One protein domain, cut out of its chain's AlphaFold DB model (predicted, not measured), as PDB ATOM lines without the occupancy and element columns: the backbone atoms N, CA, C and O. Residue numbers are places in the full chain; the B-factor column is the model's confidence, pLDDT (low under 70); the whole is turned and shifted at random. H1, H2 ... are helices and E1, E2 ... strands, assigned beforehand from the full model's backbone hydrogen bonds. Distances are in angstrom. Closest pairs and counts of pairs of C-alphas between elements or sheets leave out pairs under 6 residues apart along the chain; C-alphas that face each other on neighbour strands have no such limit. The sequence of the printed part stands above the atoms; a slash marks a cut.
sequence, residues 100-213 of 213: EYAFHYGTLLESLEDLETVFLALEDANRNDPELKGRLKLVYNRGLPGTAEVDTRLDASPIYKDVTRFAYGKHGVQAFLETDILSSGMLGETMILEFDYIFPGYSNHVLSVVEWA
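Overview. This is residues 100 to 213 of the 213 residues of an uncharacterized protein of Novosphingobium sp. P6W (UniProt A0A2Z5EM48). A strongly twisted sheet of four strands, E1, E4, E3 and E2 side by side, is covered on one face by the long helix H1, and its other face has no named helix. The short helix H2 sits beyond the end of the sheet where E2 and E4 end and E3 begins, not on the sheet itself. The printed part has 114 residues, with two named helices and four named strands in the order E1, H1, E2, H2, E3, E4; under half of the residues are in these elements, and the class is mixed, helices and strands. The sheet's order is E1, E4, E3, E2, mixed, with E1 parallel to E4 and the other neighbours antiparallel. The whole is compact, with a radius of gyration of the C-alphas of 14.5 A and spans of 40 by 31 by 24 A.

Arrangement. In the sheet, E3, residues 172 to 179, and E4, residues 191 to 198, are inner strands and form a hairpin, antiparallel at 163 degrees, with N 175 and O 195 2.9 A apart. E2, residues 136 to 141, is an edge strand antiparallel to E3, with N 139 and O 176 3.0 A apart. E1, residues 104 to 109, is the other edge strand, parallel to E4 at 31 degrees, with N 107 and O 194 2.8 A apart. From edge to edge the strands' lines turn by 65 degrees. H1, residues 112 to 128, is on the sheet at a height over the sheet of 9.2 A, over E4, E3 and E2, in two layers, a helix on one face of a sheet. On the local plane it stands at 33 degrees to E2, only just slantwise to the strands. The closest C-alphas of H1 and E2 are those of Asn 126 and Leu 136, 5.9 A; of H1 and E4, those of Leu 112 and Tyr 197, 6.0 A. E1, H1 and E2 form a split strand-helix-strand unit, two strands running the same way with E4 and E3 between them, and its crossover is right-handed. H2, residues 148 to 155, is not on the sheet and is apart from H1, E1 and E4. In H1 and H2 every O i to N i+4 pair is within hydrogen-bond range.

Along the chain. E3 and E4 measure 23.2 A and 23.1 A from first to last C-alpha, E2 16.5 A and E1 16.0 A. E1 begins at C-alpha 104 (154.381, 172.670, 173.969), and E4 ends at C-alpha 198 (167.198, 178.291, 162.047). H1 is 24.1 A long and begins at C-alpha 112 (172.563, 172.786, 164.965), while H2 is 10.3 A long.

Size, cuts and confidence. The two C-alphas farthest apart, those of Pro 130 and Ser 203, are 42.5 A apart. The printed part has no cut. The links H2 to E3 and E3 to E4 are long, with 16 and 11 residues. Residues 199 to 213, the last being the chain's last, hold no named element. The mean pLDDT of the printed part is 93.2, and residues 211 to 213 are under 70.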
ATOM      1  N   GLU A 100     153.076 169.117 167.500       90.38
ATOM      2  CA  GLU A 100     152.547 170.486 167.535       90.38
ATOM      3  C   GLU A 100     151.073 170.547 167.963       90.38
ATOM      4  O   GLU A 100     150.542 171.612 168.281       90.38
ATOM      5  N   TYR A 101     150.380 169.401 167.982       90.75
ATOM      6  CA  TYR A 101     148.933 169.332 168.194       90.75
ATOM      7  C   TYR A 101     148.489 169.795 169.588       90.75
ATOM      8  O   TYR A 101     147.372 170.289 169.770       90.75
ATOM      9  N   ALA A 102     149.342 169.601 170.592       87.94
ATOM     10  CA  ALA A 102     149.070 169.965 171.974       87.94
ATOM     11  C   ALA A 102     150.005 171.074 172.449       87.94
ATOM     12  O   ALA A 102     150.954 171.461 171.772       87.94
ATOM     13  N   PHE A 103     149.724 171.580 173.648       90.81
ATOM     14  CA  PHE A 103     150.592 172.556 174.284       90.81
ATOM     15  C   PHE A 103     152.028 172.029 174.379       90.81
ATOM     16  O   PHE A 103     152.280 170.973 174.956       90.81
ATOM     17  N   HIS A 104     152.943 172.828 173.860       92.50
ATOM     18  CA  HIS A 104     154.381 172.670 173.969       92.50
ATOM     19  C   HIS A 104     154.991 174.056 174.208       92.50
ATOM     20  O   HIS A 104     154.309 175.084 174.107       92.50
ATOM     21  N   TYR A 105     156.277 174.105 174.544       89.69
ATOM     22  CA  TYR A 105     157.037 175.345 174.420       89.69
ATOM     23  C   TYR A 105     158.347 175.092 173.690       89.69
ATOM     24  O   TYR A 105     159.026 174.099 173.962       89.69
ATOM     25  N   GLY A 106     158.681 176.026 172.802       91.88
ATOM     26  CA  GLY A 106     159.893 176.014 171.997       91.88
ATOM     27  C   GLY A 106     161.025 176.848 172.591       91.88
ATOM     28  O   GLY A 106     160.809 177.937 173.139       91.88
ATOM     29  N   THR A 107     162.244 176.343 172.436       92.81
ATOM     30  CA  THR A 107     163.501 177.051 172.678       92.81
ATOM     31  C   THR A 107     164.289 177.112 171.375       92.81
ATOM     32  O   THR A 107     164.654 176.085 170.813       92.81
ATOM     33  N   LEU A 108     164.610 178.321 170.917       93.12
ATOM     34  CA  LEU A 108     165.479 178.515 169.759       93.12
ATOM     35  C   LEU A 108     166.953 178.403 170.174       93.12
ATOM     36  O   LEU A 108     167.425 179.194 170.994       93.12
ATOM     37  N   LEU A 109     167.674 177.456 169.577       93.88
ATOM     38  CA  LEU A 109     169.107 177.252 169.766       93.88
ATOM     39  C   LEU A 109     169.931 178.023 168.726       93.88
ATOM     40  O   LEU A 109     169.489 178.282 167.606       93.88
ATOM     41  N   GLU A 110     171.160 178.382 169.098       92.44
ATOM     42  CA  GLU A 110     172.073 179.140 168.227       92.44
ATOM     43  C   GLU A 110     172.832 178.259 167.225       92.44
ATOM     44  O   GLU A 110     173.344 178.765 166.226       92.44
ATOM     45  N   SER A 111     172.904 176.949 167.476       95.75
ATOM     46  CA  SER A 111     173.680 175.994 166.684       95.75
ATOM     47  C   SER A 111     172.923 174.680 166.492       95.75
ATOM     48  O   SER A 111     172.283 174.161 167.410       95.75
ATOM     49  N   LEU A 112     173.045 174.125 165.283       97.81
ATOM     50  CA  LEU A 112     172.563 172.786 164.965       97.81
ATOM     51  C   LEU A 112     173.380 171.716 165.697       97.81
ATOM     52  O   LEU A 112     172.828 170.705 166.111       97.81
ATOM     53  N   GLU A 113     174.680 171.937 165.876       97.94
ATOM     54  CA  GLU A 113     175.585 171.033 166.586       97.94
ATOM     55  C   GLU A 113     175.220 170.917 168.072       97.94
ATOM     56  O   GLU A 113     175.277 169.820 168.632       97.94
ATOM     57  N   ASP A 114     174.806 172.019 168.706       96.25
ATOM     58  CA  ASP A 114     174.318 172.002 170.091       96.25
ATOM     59  C   ASP A 114     173.018 171.195 170.202       96.25
ATOM     60  O   ASP A 114     172.895 170.333 171.076       96.25
ATOM     61  N   LEU A 115     172.082 171.408 169.269       97.94
ATOM     62  CA  LEU A 115     170.843 170.632 169.177       97.94
ATOM     63  C   LEU A 115     171.145 169.134 169.003       97.94
ATOM     64  O   LEU A 115     170.634 168.302 169.753       97.94
ATOM     65  N   GLU A 116     172.013 168.788 168.052       98.56
ATOM     66  CA  GLU A 116     172.452 167.413 167.791       98.56
ATOM     67  C   GLU A 116     173.095 166.779 169.029       98.56
ATOM     68  O   GLU A 116     172.781 165.641 169.378       98.56
ATOM     69  N   THR A 117     173.957 167.519 169.725       98.25
ATOM     70  CA  THR A 117     174.645 167.046 170.932       98.25
ATOM     71  C   THR A 117     173.660 166.740 172.056       98.25
ATOM     72  O   THR A 117     173.730 165.664 172.655       98.25
ATOM     73  N   VAL A 118     172.723 167.655 172.327       97.75
ATOM     74  CA  VAL A 118     171.693 167.477 173.358       97.75
ATOM     75  C   VAL A 118     170.832 166.256 173.049       97.75
ATOM     76  O   VAL A 118     170.674 165.380 173.898       97.75
ATOM     77  N   PHE A 119     170.315 166.141 171.826       98.50
ATOM     78  CA  PHE A 119     169.389 165.060 171.488       98.50
ATOM     79  C   PHE A 119     170.063 163.689 171.388       98.50
ATOM     80  O   PHE A 119     169.476 162.701 171.825       98.50
ATOM     81  N   LEU A 120     171.323 163.612 170.953       98.56
ATOM     82  CA  LEU A 120     172.097 162.368 171.044       98.56
ATOM     83  C   LEU A 120     172.317 161.926 172.498       98.56
ATOM     84  O   LEU A 120     172.251 160.731 172.794       98.56
ATOM     85  N   ALA A 121     172.546 162.868 173.419       98.44
ATOM     86  CA  ALA A 121     172.661 162.558 174.844       98.44
ATOM     87  C   ALA A 121     171.324 162.075 175.436       98.44
ATOM     88  O   ALA A 121     171.313 161.142 176.241       98.44
ATOM     89  N   LEU A 122     170.194 162.652 175.011       98.50
ATOM     90  CA  LEU A 122     168.860 162.174 175.396       98.50
ATOM     91  C   LEU A 122     168.575 160.773 174.844       98.50
ATOM     92  O   LEU A 122     168.048 159.936 175.572       98.50
ATOM     93  N   GLU A 123     168.942 160.484 173.593       98.31
ATOM     94  CA  GLU A 123     168.814 159.142 173.006       98.31
ATOM     95  C   GLU A 123     169.634 158.098 173.766       98.31
ATOM     96  O   GLU A 123     169.175 156.974 173.987       98.31
ATOM     97  N   ASP A 124     170.863 158.442 174.157       98.44
ATOM     98  CA  ASP A 124     171.699 157.576 174.982       98.44
ATOM     99  C   ASP A 124     171.069 157.334 176.359       98.44
ATOM    100  O   ASP A 124     170.850 156.182 176.742       98.44
ATOM    101  N   ALA A 125     170.669 158.398 177.058       98.31
ATOM    102  CA  ALA A 125     170.030 158.295 178.364       98.31
ATOM    103  C   ALA A 125     168.720 157.495 178.313       98.31
ATOM    104  O   ALA A 125     168.491 156.632 179.156       98.31
ATOM    105  N   ASN A 126     167.902 157.682 177.277       97.94
ATOM    106  CA  ASN A 126     166.665 156.926 177.090       97.94
ATOM    107  C   ASN A 126     166.898 155.422 176.859       97.94
ATOM    108  O   ASN A 126     165.989 154.613 177.047       97.94
ATOM    109  N   ARG A 127     168.103 155.016 176.442       98.00
ATOM    110  CA  ARG A 127     168.481 153.601 176.295       98.00
ATOM    111  C   ARG A 127     169.148 153.046 177.550       98.00
ATOM    112  O   ARG A 127     168.906 151.882 177.901       98.00
ATOM    113  N   ASN A 128     169.975 153.861 178.201       97.94
ATOM    114  CA  ASN A 128     171.018 153.392 179.109       97.94
ATOM    115  C   ASN A 128     170.903 153.918 180.548       97.94
ATOM    116  O   ASN A 128     171.365 153.226 181.454       97.94
ATOM    117  N   ASP A 129     170.286 155.077 180.792       98.06
ATOM    118  CA  ASP A 129     170.118 155.621 182.146       98.06
ATOM    119  C   ASP A 129     168.902 154.963 182.830       98.06
ATOM    120  O   ASP A 129     167.784 155.085 182.325       98.06
ATOM    121  N   PRO A 130     169.068 154.267 183.974       97.50
ATOM    122  CA  PRO A 130     167.978 153.535 184.623       97.50
ATOM    123  C   PRO A 130     166.761 154.379 185.021       97.50
ATOM    124  O   PRO A 130     165.667 153.830 185.119       97.50
ATOM    125  N   GLU A 131     166.936 155.678 185.265       96.75
ATOM    126  CA  GLU A 131     165.856 156.577 185.683       96.75
ATOM    127  C   GLU A 131     165.145 157.234 184.489       96.75
ATOM    128  O   GLU A 131     163.993 157.645 184.619       96.75
ATOM    129  N   LEU A 132     165.814 157.340 183.333       97.12
ATOM    130  CA  LEU A 132     165.269 157.952 182.108       97.12
ATOM    131  C   LEU A 132     164.832 156.931 181.056       97.12
ATOM    132  O   LEU A 132     164.128 157.287 180.111       97.12
ATOM    133  N   LYS A 133     165.245 155.671 181.191       97.56
ATOM    134  CA  LYS A 133     165.021 154.642 180.183       97.56
ATOM    135  C   LYS A 133     163.538 154.449 179.872       97.56
ATOM    136  O   LYS A 133     162.763 154.037 180.731       97.56
ATOM    137  N   GLY A 134     163.168 154.683 178.614       96.81
ATOM    138  CA  GLY A 134     161.796 154.554 178.120       96.81
ATOM    139  C   GLY A 134     160.860 155.700 178.518       96.81
ATOM    140  O   GLY A 134     159.668 155.605 178.241       96.81
ATOM    141  N   ARG A 135     161.373 156.766 179.147       97.06
ATOM    142  CA  ARG A 135     160.591 157.934 179.600       97.06
ATOM    143  C   ARG A 135     160.678 159.137 178.660       97.06
ATOM    144  O   ARG A 135     160.054 160.169 178.915       97.06
ATOM    145  N   LEU A 136     161.486 159.028 177.604       97.88
ATOM    146  CA  LEU A 136     161.712 160.084 176.623       97.88
ATOM    147  C   LEU A 136     161.230 159.603 175.252       97.88
ATOM    148  O   LEU A 136     161.718 158.600 174.726       97.88
ATOM    149  N   LYS A 137     160.289 160.323 174.650       97.31
ATOM    150  CA  LYS A 137     159.889 160.136 173.255       97.31
ATOM    151  C   LYS A 137     160.424 161.317 172.456       97.31
ATOM    152  O   LYS A 137     160.062 162.460 172.708       97.31
ATOM    153  N   LEU A 138     161.321 161.020 171.521       97.69
ATOM    154  CA  LEU A 138     161.999 162.022 170.704       97.69
ATOM    155  C   LEU A 138     161.407 162.011 169.297       97.69
ATOM    156  O   LEU A 138     161.273 160.945 168.691       97.69
ATOM    157  N   VAL A 139     161.039 163.184 168.789       97.19
ATOM    158  CA  VAL A 139     160.500 163.364 167.436       97.19
ATOM    159  C   VAL A 139     161.284 164.467 166.748       97.19
ATOM    160  O   VAL A 139     161.577 165.494 167.346       97.19
ATOM    161  N   TYR A 140     161.611 164.264 165.478       97.81
ATOM    162  CA  TYR A 140     162.395 165.207 164.692       97.81
ATOM    163  C   TYR A 140     161.610 165.613 163.452       97.81
ATOM    164  O   TYR A 140     161.059 164.751 162.763       97.81
ATOM    165  N   ASN A 141     161.615 166.904 163.142       96.69
ATOM    166  CA  ASN A 141     161.077 167.475 161.918       96.69
ATOM    167  C   ASN A 141     162.216 168.197 161.177       96.69
ATOM    168  O   ASN A 141     162.829 169.128 161.701       96.69
ATOM    169  N   ARG A 142     162.513 167.772 159.944       96.06
ATOM    170  CA  ARG A 142     163.504 168.435 159.078       96.06
ATOM    171  C   ARG A 142     162.917 169.672 158.415       96.06
ATOM    172  O   ARG A 142     161.715 169.736 158.203       96.06
ATOM    173  N   GLY A 143     163.762 170.590 157.963       94.12
ATOM    174  CA  GLY A 143     163.316 171.599 157.006       94.12
ATOM    175  C   GLY A 143     162.793 170.950 155.720       94.12
ATOM    176  O   GLY A 143     163.289 169.900 155.301       94.12
ATOM    177  N   LEU A 144     161.783 171.562 155.097       93.62
ATOM    178  CA  LEU A 144     161.324 171.187 153.760       93.62
ATOM    179  C   LEU A 144     162.503 171.223 152.765       93.62
ATOM    180  O   LEU A 144     163.259 172.200 152.764       93.62
ATOM    181  N   PRO A 145     162.641 170.214 151.886       93.81
ATOM    182  CA  PRO A 145     163.770 170.127 150.970       93.81
ATOM    183  C   PRO A 145     163.736 171.230 149.905       93.81
ATOM    184  O   PRO A 145     162.677 171.775 149.568       93.81
ATOM    185  N   GLY A 146     164.895 171.508 149.302       93.12
ATOM    186  CA  GLY A 146     165.008 172.394 148.139       93.12
ATOM    187  C   GLY A 146     166.083 173.473 148.245       93.12
ATOM    188  O   GLY A 146     166.239 174.247 147.299       93.12
ATOM    189  N   THR A 147     166.833 173.515 149.344       95.25
ATOM    190  CA  THR A 147     167.979 174.411 149.519       95.25
ATOM    191  C   THR A 147     169.230 173.561 149.690       95.25
ATOM    192  O   THR A 147     169.483 173.030 150.765       95.25
ATOM    193  N   ALA A 148     170.029 173.443 148.625       96.62
ATOM    194  CA  ALA A 148     171.089 172.434 148.513       96.62
ATOM    195  C   ALA A 148     172.087 172.410 149.686       96.62
ATOM    196  O   ALA A 148     172.514 171.335 150.105       96.62
ATOM    197  N   GLU A 149     172.465 173.572 150.224       96.62
ATOM    198  CA  GLU A 149     173.378 173.653 151.373       96.62
ATOM    199  C   GLU A 149     172.738 173.176 152.685       96.62
ATOM    200  O   GLU A 149     173.386 172.469 153.459       96.62
ATOM    201  N   VAL A 150     171.457 173.491 152.901       96.38
ATOM    202  CA  VAL A 150     170.679 173.026 154.057       96.38
ATOM    203  C   VAL A 150     170.436 171.526 153.943       96.38
ATOM    204  O   VAL A 150     170.726 170.792 154.886       96.38
ATOM    205  N   ASP A 151     170.000 171.061 152.772       97.31
ATOM    206  CA  ASP A 151     169.765 169.644 152.490       97.31
ATOM    207  C   ASP A 151     171.040 168.830 152.753       97.31
ATOM    208  O   ASP A 151     171.017 167.878 153.530       97.31
ATOM    209  N   THR A 152     172.186 169.286 152.228       98.12
ATOM    210  CA  THR A 152     173.494 168.645 152.455       98.12
ATOM    211  C   THR A 152     173.859 168.598 153.941       98.12
ATOM    212  O   THR A 152     174.348 167.575 154.426       98.12
ATOM    213  N   ARG A 153     173.636 169.686 154.695       97.75
ATOM    214  CA  ARG A 153     173.945 169.716 156.134       97.75
ATOM    215  C   ARG A 153     173.040 168.783 156.935       97.75
ATOM    216  O   ARG A 153     173.517 168.155 157.884       97.75
ATOM    217  N   LEU A 154     171.765 168.688 156.574       98.00
ATOM    218  CA  LEU A 154     170.811 167.803 157.236       98.00
ATOM    219  C   LEU A 154     171.030 166.329 156.852       98.00
ATOM    220  O   LEU A 154     170.858 165.461 157.702       98.00
ATOM    221  N   ASP A 155     171.493 166.035 155.636       98.19
ATOM    222  CA  ASP A 155     171.886 164.679 155.215       98.19
ATOM    223  C   ASP A 155     173.144 164.182 155.942       98.19
ATOM    224  O   ASP A 155     173.323 162.983 156.152       98.19
ATOM    225  N   ALA A 156     174.009 165.106 156.369       98.25
ATOM    226  CA  ALA A 156     175.163 164.807 157.212       98.25
ATOM    227  C   ALA A 156     174.823 164.724 158.714       98.25
ATOM    228  O   ALA A 156     175.657 164.274 159.501       98.25
ATOM    229  N   SER A 157     173.629 165.163 159.124       98.44
ATOM    230  CA  SER A 157     173.238 165.228 160.532       98.44
ATOM    231  C   SER A 157     173.034 163.832 161.133       98.44
ATOM    232  O   SER A 157     172.335 163.007 160.538       98.44
ATOM    233  N   PRO A 158     173.557 163.551 162.341       98.00
ATOM    234  CA  PRO A 158     173.360 162.264 162.997       98.00
ATOM    235  C   PRO A 158     171.899 161.987 163.382       98.00
ATOM    236  O   PRO A 158     171.517 160.818 163.391       98.00
ATOM    237  N   ILE A 159     171.099 163.022 163.664       97.75
ATOM    238  CA  ILE A 159     169.695 162.869 164.091       97.75
ATOM    239  C   ILE A 159     168.695 163.164 162.970       97.75
ATOM    240  O   ILE A 159     167.588 162.638 163.003       97.75
ATOM    241  N   TYR A 160     169.067 163.958 161.955       98.31
ATOM    242  CA  TYR A 160     168.138 164.322 160.881       98.31
ATOM    243  C   TYR A 160     168.267 163.477 159.617       98.31
ATOM    244  O   TYR A 160     167.263 163.351 158.924       98.31
ATOM    245  N   LYS A 161     169.421 162.867 159.301       97.50
ATOM    246  CA  LYS A 161     169.672 162.230 157.985       97.50
ATOM    247  C   LYS A 161     168.588 161.249 157.505       97.50
ATOM    248  O   LYS A 161     168.296 161.218 156.315       97.50
ATOM    249  N   ASP A 162     167.953 160.523 158.426       96.69
ATOM    250  CA  ASP A 162     166.944 159.494 158.131       96.69
ATOM    251  C   ASP A 162     165.501 159.954 158.438       96.69
ATOM    252  O   ASP A 162     164.547 159.181 158.339       96.69
ATOM    253  N   VAL A 163     165.319 161.218 158.833       96.94
ATOM    254  CA  VAL A 163     164.015 161.775 159.205       96.94
ATOM    255  C   VAL A 163     163.193 162.089 157.959       96.94
ATOM    256  O   VAL A 163     163.650 162.760 157.036       96.94
ATOM    257  N   THR A 164     161.944 161.627 157.961       94.62
ATOM    258  CA  THR A 164     160.977 161.789 156.860       94.62
ATOM    259  C   THR A 164     159.848 162.770 157.177       94.62
ATOM    260  O   THR A 164     159.012 163.044 156.317       94.62
ATOM    261  N   ARG A 165     159.812 163.296 158.407       94.62
ATOM    262  CA  ARG A 165     158.885 164.346 158.838       94.62
ATOM    263  C   ARG A 165     159.478 165.719 158.547       94.62
ATOM    264  O   ARG A 165     160.694 165.903 158.652       94.62
ATOM    265  N   PHE A 166     158.613 166.680 158.247       94.31
ATOM    266  CA  PHE A 166     159.019 168.037 157.911       94.31
ATOM    267  C   PHE A 166     158.404 169.057 158.861       94.31
ATOM    268  O   PHE A 166     157.261 168.910 159.286       94.31
ATOM    269  N   ALA A 167     159.186 170.083 159.169       91.69
ATOM    270  CA  ALA A 167     158.751 171.297 159.824       91.69
ATOM    271  C   ALA A 167     157.926 172.132 158.841       91.69
ATOM    272  O   ALA A 167     158.019 171.968 157.620       91.69
ATOM    273  N   TYR A 168     157.178 173.098 159.366       86.50
ATOM    274  CA  TYR A 168     156.382 174.038 158.577       86.50
ATOM    275  C   TYR A 168     157.246 175.130 157.886       86.50
ATOM    276  O   TYR A 168     156.924 176.318 157.923       86.50
ATOM    277  N   GLY A 169     158.383 174.757 157.283       86.94
ATOM    278  CA  GLY A 169     159.307 175.663 156.591       86.94
ATOM    279  C   GLY A 169     160.604 174.992 156.116       86.94
ATOM    280  O   GLY A 169     160.924 173.879 156.520       86.94
ATOM    281  N   LYS A 170     161.369 175.667 155.243       89.44
ATOM    282  CA  LYS A 170     162.579 175.111 154.586       89.44
ATOM    283  C   LYS A 170     163.872 175.247 155.385       89.44
ATOM    284  O   LYS A 170     164.690 174.338 155.409       89.44
ATOM    285  N   HIS A 171     164.073 176.398 156.020       94.25
ATOM    286  CA  HIS A 171     165.370 176.779 156.599       94.25
ATOM    287  C   HIS A 171     165.398 176.676 158.125       94.25
ATOM    288  O   HIS A 171     166.150 177.390 158.787       94.25
ATOM    289  N   GLY A 172     164.563 175.809 158.688       95.12
ATOM    290  CA  GLY A 172     164.543 175.519 160.113       95.12
ATOM    291  C   GLY A 172     164.266 174.046 160.365       95.12
ATOM    292  O   GLY A 172     163.652 173.378 159.537       95.12
ATOM    293  N   VAL A 173     164.739 173.556 161.500       97.25
ATOM    294  CA  VAL A 173     164.450 172.215 162.014       97.25
ATOM    295  C   VAL A 173     163.848 172.319 163.401       97.25
ATOM    296  O   VAL A 173     164.095 173.306 164.094       97.25
ATOM    297  N   GLN A 174     163.110 171.285 163.793       97.25
ATOM    298  CA  GLN A 174     162.496 171.179 165.111       97.25
ATOM    299  C   GLN A 174     162.809 169.795 165.685       97.25
ATOM    300  O   GLN A 174     162.671 168.774 164.998       97.25
ATOM    301  N   ALA A 175     163.208 169.755 166.949       98.06
ATOM    302  CA  ALA A 175     163.369 168.532 167.717       98.06
ATOM    303  C   ALA A 175     162.498 168.599 168.969       98.06
ATOM    304  O   ALA A 175     162.579 169.540 169.755       98.06
ATOM    305  N   PHE A 176     161.669 167.583 169.160       97.81
ATOM    306  CA  PHE A 176     160.704 167.502 170.241       97.81
ATOM    307  C   PHE A 176     161.114 166.418 171.228       97.81
ATOM    308  O   PHE A 176     161.470 165.305 170.836       97.81
ATOM    309  N   LEU A 177     160.998 166.733 172.512       97.81
ATOM    310  CA  LEU A 177     161.033 165.786 173.612       97.81
ATOM    311  C   LEU A 177     159.653 165.753 174.265       97.81
ATOM    312  O   LEU A 177     159.252 166.713 174.916       97.81
ATOM    313  N   GLU A 178     158.964 164.626 174.157       96.94
ATOM    314  CA  GLU A 178     157.829 164.297 175.009       96.94
ATOM    315  C   GLU A 178     158.308 163.453 176.199       96.94
ATOM    316  O   GLU A 178     159.035 162.469 176.030       96.94
ATOM    317  N   THR A 179     157.916 163.828 177.416       96.56
ATOM    318  CA  THR A 179     158.285 163.096 178.636       96.56
ATOM    319  C   THR A 179     157.175 163.110 179.676       96.56
ATOM    320  O   THR A 179     156.424 164.077 179.790       96.56
ATOM    321  N   ASP A 180     157.111 162.049 180.477       95.44
ATOM    322  CA  ASP A 180     156.203 161.904 181.611       95.44
ATOM    323  C   ASP A 180     156.809 162.390 182.947       95.44
ATOM    324  O   ASP A 180     156.120 162.353 183.967       95.44
ATOM    325  N   ILE A 181     158.073 162.830 182.950       96.56
ATOM    326  CA  ILE A 181     158.790 163.390 184.116       96.56
ATOM    327  C   ILE A 181     158.264 164.786 184.461       96.56
ATOM    328  O   ILE A 181     158.180 165.189 185.625       96.56
ATOM    329  N   LEU A 182     157.910 165.536 183.423       96.56
ATOM    330  CA  LEU A 182     157.253 166.826 183.521       96.56
ATOM    331  C   LEU A 182     155.747 166.644 183.305       96.56
ATOM    332  O   LEU A 182     155.296 165.697 182.664       96.56
ATOM    333  N   SER A 183     154.962 167.568 183.846       94.62
ATOM    334  CA  SER A 183     153.506 167.551 183.776       94.62
ATOM    335  C   SER A 183     152.989 168.811 183.106       94.62
ATOM    336  O   SER A 183     153.353 169.931 183.481       94.62
ATOM    337  N   SER A 184     152.112 168.623 182.124       87.00
ATOM    338  CA  SER A 184     151.440 169.710 181.424       87.00
ATOM    339  C   SER A 184     150.083 169.283 180.864       87.00
ATOM    340  O   SER A 184     149.707 168.110 180.904       87.00
ATOM    341  N   GLY A 185     149.350 170.250 180.316       80.06
ATOM    342  CA  GLY A 185     148.088 169.995 179.635       80.06
ATOM    343  C   GLY A 185     146.953 169.572 180.571       80.06
ATOM    344  O   GLY A 185     147.075 169.565 181.796       80.06
ATOM    345  N   MET A 186     145.813 169.238 179.966       77.94
ATOM    346  CA  MET A 186     144.573 168.939 180.695       77.94
ATOM    347  C   MET A 186     144.628 167.614 181.462       77.94
ATOM    348  O   MET A 186     143.964 167.484 182.486       77.94
ATOM    349  N   LEU A 187     145.418 166.648 180.982       86.94
ATOM    350  CA  LEU A 187     145.571 165.343 181.626       86.94
ATOM    351  C   LEU A 187     146.824 165.259 182.507       86.94
ATOM    352  O   LEU A 187     146.951 164.312 183.271       86.94
ATOM    353  N   GLY A 188     147.762 166.209 182.434       87.88
ATOM    354  CA  GLY A 188     148.970 166.185 183.266       87.88
ATOM    355  C   GLY A 188     149.945 165.040 182.969       87.88
ATOM    356  O   GLY A 188     150.898 164.862 183.729       87.88
ATOM    357  N   GLU A 189     149.715 164.251 181.916       89.44
ATOM    358  CA  GLU A 189     150.429 162.994 181.666       89.44
ATOM    359  C   GLU A 189     151.823 163.194 181.094       89.44
ATOM    360  O   GLU A 189     152.749 162.497 181.500       89.44
ATOM    361  N   THR A 190     151.980 164.135 180.171       93.38
ATOM    362  CA  THR A 190     153.258 164.409 179.522       93.38
ATOM    363  C   THR A 190     153.449 165.906 179.314       93.38
ATOM    364  O   THR A 190     152.523 166.717 179.443       93.38
ATOM    365  N   MET A 191     154.687 166.288 179.031       94.75
ATOM    366  CA  MET A 191     155.055 167.603 178.528       94.75
ATOM    367  C   MET A 191     155.859 167.434 177.248       94.75
ATOM    368  O   MET A 191     156.746 166.582 177.201       94.75
ATOM    369  N   ILE A 192     155.571 168.276 176.256       95.69
ATOM    370  CA  ILE A 192     156.331 168.368 175.011       95.69
ATOM    371  C   ILE A 192     157.203 169.622 175.062       95.69
ATOM    372  O   ILE A 192     156.710 170.738 175.234       95.69
ATOM    373  N   LEU A 193     158.509 169.427 174.931       96.44
ATOM    374  CA  LEU A 193     159.514 170.474 174.814       96.44
ATOM    375  C   LEU A 193     160.024 170.501 173.382       96.44
ATOM    376  O   LEU A 193     160.420 169.460 172.865       96.44
ATOM    377  N   GLU A 194     160.041 171.669 172.764       96.44
ATOM    378  CA  GLU A 194     160.511 171.862 171.398       96.44
ATOM    379  C   GLU A 194     161.840 172.624 171.401       96.44
ATOM    380  O   GLU A 194     162.064 173.540 172.196       96.44
ATOM    381  N   PHE A 195     162.737 172.223 170.508       96.94
ATOM    382  CA  PHE A 195     164.032 172.845 170.296       96.94
ATOM    383  C   PHE A 195     164.216 173.109 168.814       96.94
ATOM    384  O   PHE A 195     164.307 172.179 168.009       96.94
ATOM    385  N   ASP A 196     164.301 174.386 168.479       96.19
ATOM    386  CA  ASP A 196     164.391 174.848 167.108       96.19
ATOM    387  C   ASP A 196     165.812 175.250 166.765       96.19
ATOM    388  O   ASP A 196     166.561 175.767 167.596       96.19
ATOM    389  N   TYR A 197     166.155 175.106 165.492       96.94
ATOM    390  CA  TYR A 197     167.318 175.765 164.920       96.94
ATOM    391  C   TYR A 197     166.963 176.345 163.556       96.94
ATOM    392  O   TYR A 197     166.359 175.670 162.722       96.94
ATOM    393  N   ILE A 198     167.370 177.595 163.323       96.69
ATOM    394  CA  ILE A 198     167.198 178.291 162.047       96.69
ATOM    395  C   ILE A 198     168.559 178.452 161.374       96.69
ATOM    396  O   ILE A 198     169.491 179.009 161.956       96.69
ATOM    397  N   PHE A 199     168.656 178.017 160.119       95.94
ATOM    398  CA  PHE A 199     169.855 178.221 159.317       95.94
ATOM    399  C   PHE A 199     170.065 179.722 159.048       95.94
ATOM    400  O   PHE A 199     169.123 180.424 158.663       95.94
ATOM    401  N   PRO A 200     171.287 180.250 159.227       93.94
ATOM    402  CA  PRO A 200     171.550 181.676 159.096       93.94
ATOM    403  C   PRO A 200     171.370 182.157 157.652       93.94
ATOM    404  O   PRO A 200     171.625 181.428 156.700       93.94
ATOM    405  N   GLY A 201     170.980 183.424 157.489       91.88
ATOM    406  CA  GLY A 201     170.841 184.061 156.172       91.88
ATOM    407  C   GLY A 201     169.475 183.880 155.503       91.88
ATOM    408  O   GLY A 201     169.242 184.470 154.450       91.88
ATOM    409  N   TYR A 202     168.555 183.149 156.133       89.94
ATOM    410  CA  TYR A 202     167.219 182.892 155.606       89.94
ATOM    411  C   TYR A 202     166.147 183.609 156.420       89.94
ATOM    412  O   TYR A 202     166.093 183.497 157.640       89.94
ATOM    413  N   SER A 203     165.268 184.346 155.740       85.00
ATOM    414  CA  SER A 203     164.136 185.028 156.378       85.00
ATOM    415  C   SER A 203     162.843 184.215 156.350       85.00
ATOM    416  O   SER A 203     161.908 184.569 157.060       85.00
ATOM    417  N   ASN A 204     162.762 183.163 155.528       81.75
ATOM    418  CA  ASN A 204     161.619 182.257 155.444       81.75
ATOM    419  C   ASN A 204     161.929 180.933 156.159       81.75
ATOM    420  O   ASN A 204     162.668 180.084 155.654       81.75
ATOM    421  N   HIS A 205     161.372 180.775 157.354       85.50
ATOM    422  CA  HIS A 205     161.536 179.591 158.190       85.50
ATOM    423  C   HIS A 205     160.316 179.400 159.099       85.50
ATOM    424  O   HIS A 205     159.513 180.320 159.252       85.50
ATOM    425  N   VAL A 206     160.219 178.235 159.749       80.75
ATOM    426  CA  VAL A 206     159.065 177.827 160.575       80.75
ATOM    427  C   VAL A 206     158.638 178.888 161.606       80.75
ATOM    428  O   VAL A 206     157.454 179.165 161.750       80.75
ATOM    429  N   LEU A 207     159.599 179.582 162.228       84.69
ATOM    430  CA  LEU A 207     159.332 180.643 163.216       84.69
ATOM    431  C   LEU A 207     159.035 182.055 162.649       84.69
ATOM    432  O   LEU A 207     158.838 182.986 163.431       84.69
ATOM    433  N   SER A 208     159.045 182.271 161.327       82.00
ATOM    434  CA  SER A 208     158.799 183.594 160.709       82.00
ATOM    435  C   SER A 208     157.728 183.575 159.619       82.00
ATOM    436  O   SER A 208     156.855 184.442 159.595       82.00
ATOM    437  N   VAL A 209     157.799 182.604 158.710       76.12
ATOM    438  CA  VAL A 209     156.888 182.417 157.582       76.12
ATOM    439  C   VAL A 209     156.621 180.926 157.475       76.12
ATOM    440  O   VAL A 209     157.483 180.163 157.040       76.12
ATOM    441  N   VAL A 210     155.413 180.532 157.868       73.25
ATOM    442  CA  VAL A 210     154.957 179.149 157.758       73.25
ATOM    443  C   VAL A 210     154.661 178.842 156.292       73.25
ATOM    444  O   VAL A 210     153.784 179.455 155.680       73.25
ATOM    445  N   GLU A 211     155.406 177.894 155.730       67.06
ATOM    446  CA  GLU A 211     155.186 177.356 154.388       67.06
ATOM    447  C   GLU A 211     154.634 175.934 154.538       67.06
ATOM    448  O   GLU A 211     155.344 175.023 154.962       67.06
ATOM    449  N   TRP A 212     153.361 175.744 154.192       57.53
ATOM    450  CA  TRP A 212     152.746 174.424 154.058       57.53
ATOM    451  C   TRP A 212     152.354 174.242 152.595       57.53
ATOM    452  O   TRP A 212     151.650 175.093 152.043       57.53
ATOM    453  N   ALA A 213     152.873 173.195 151.957       52.72
ATOM    454  CA  ALA A 213     152.528 172.833 150.584       52.72
ATOM    455  C   ALA A 213     151.394 171.806 150.580       52.72
ATOM    456  O   ALA A 213     151.530 170.789 151.296       52.72
TER     457      ALA A 213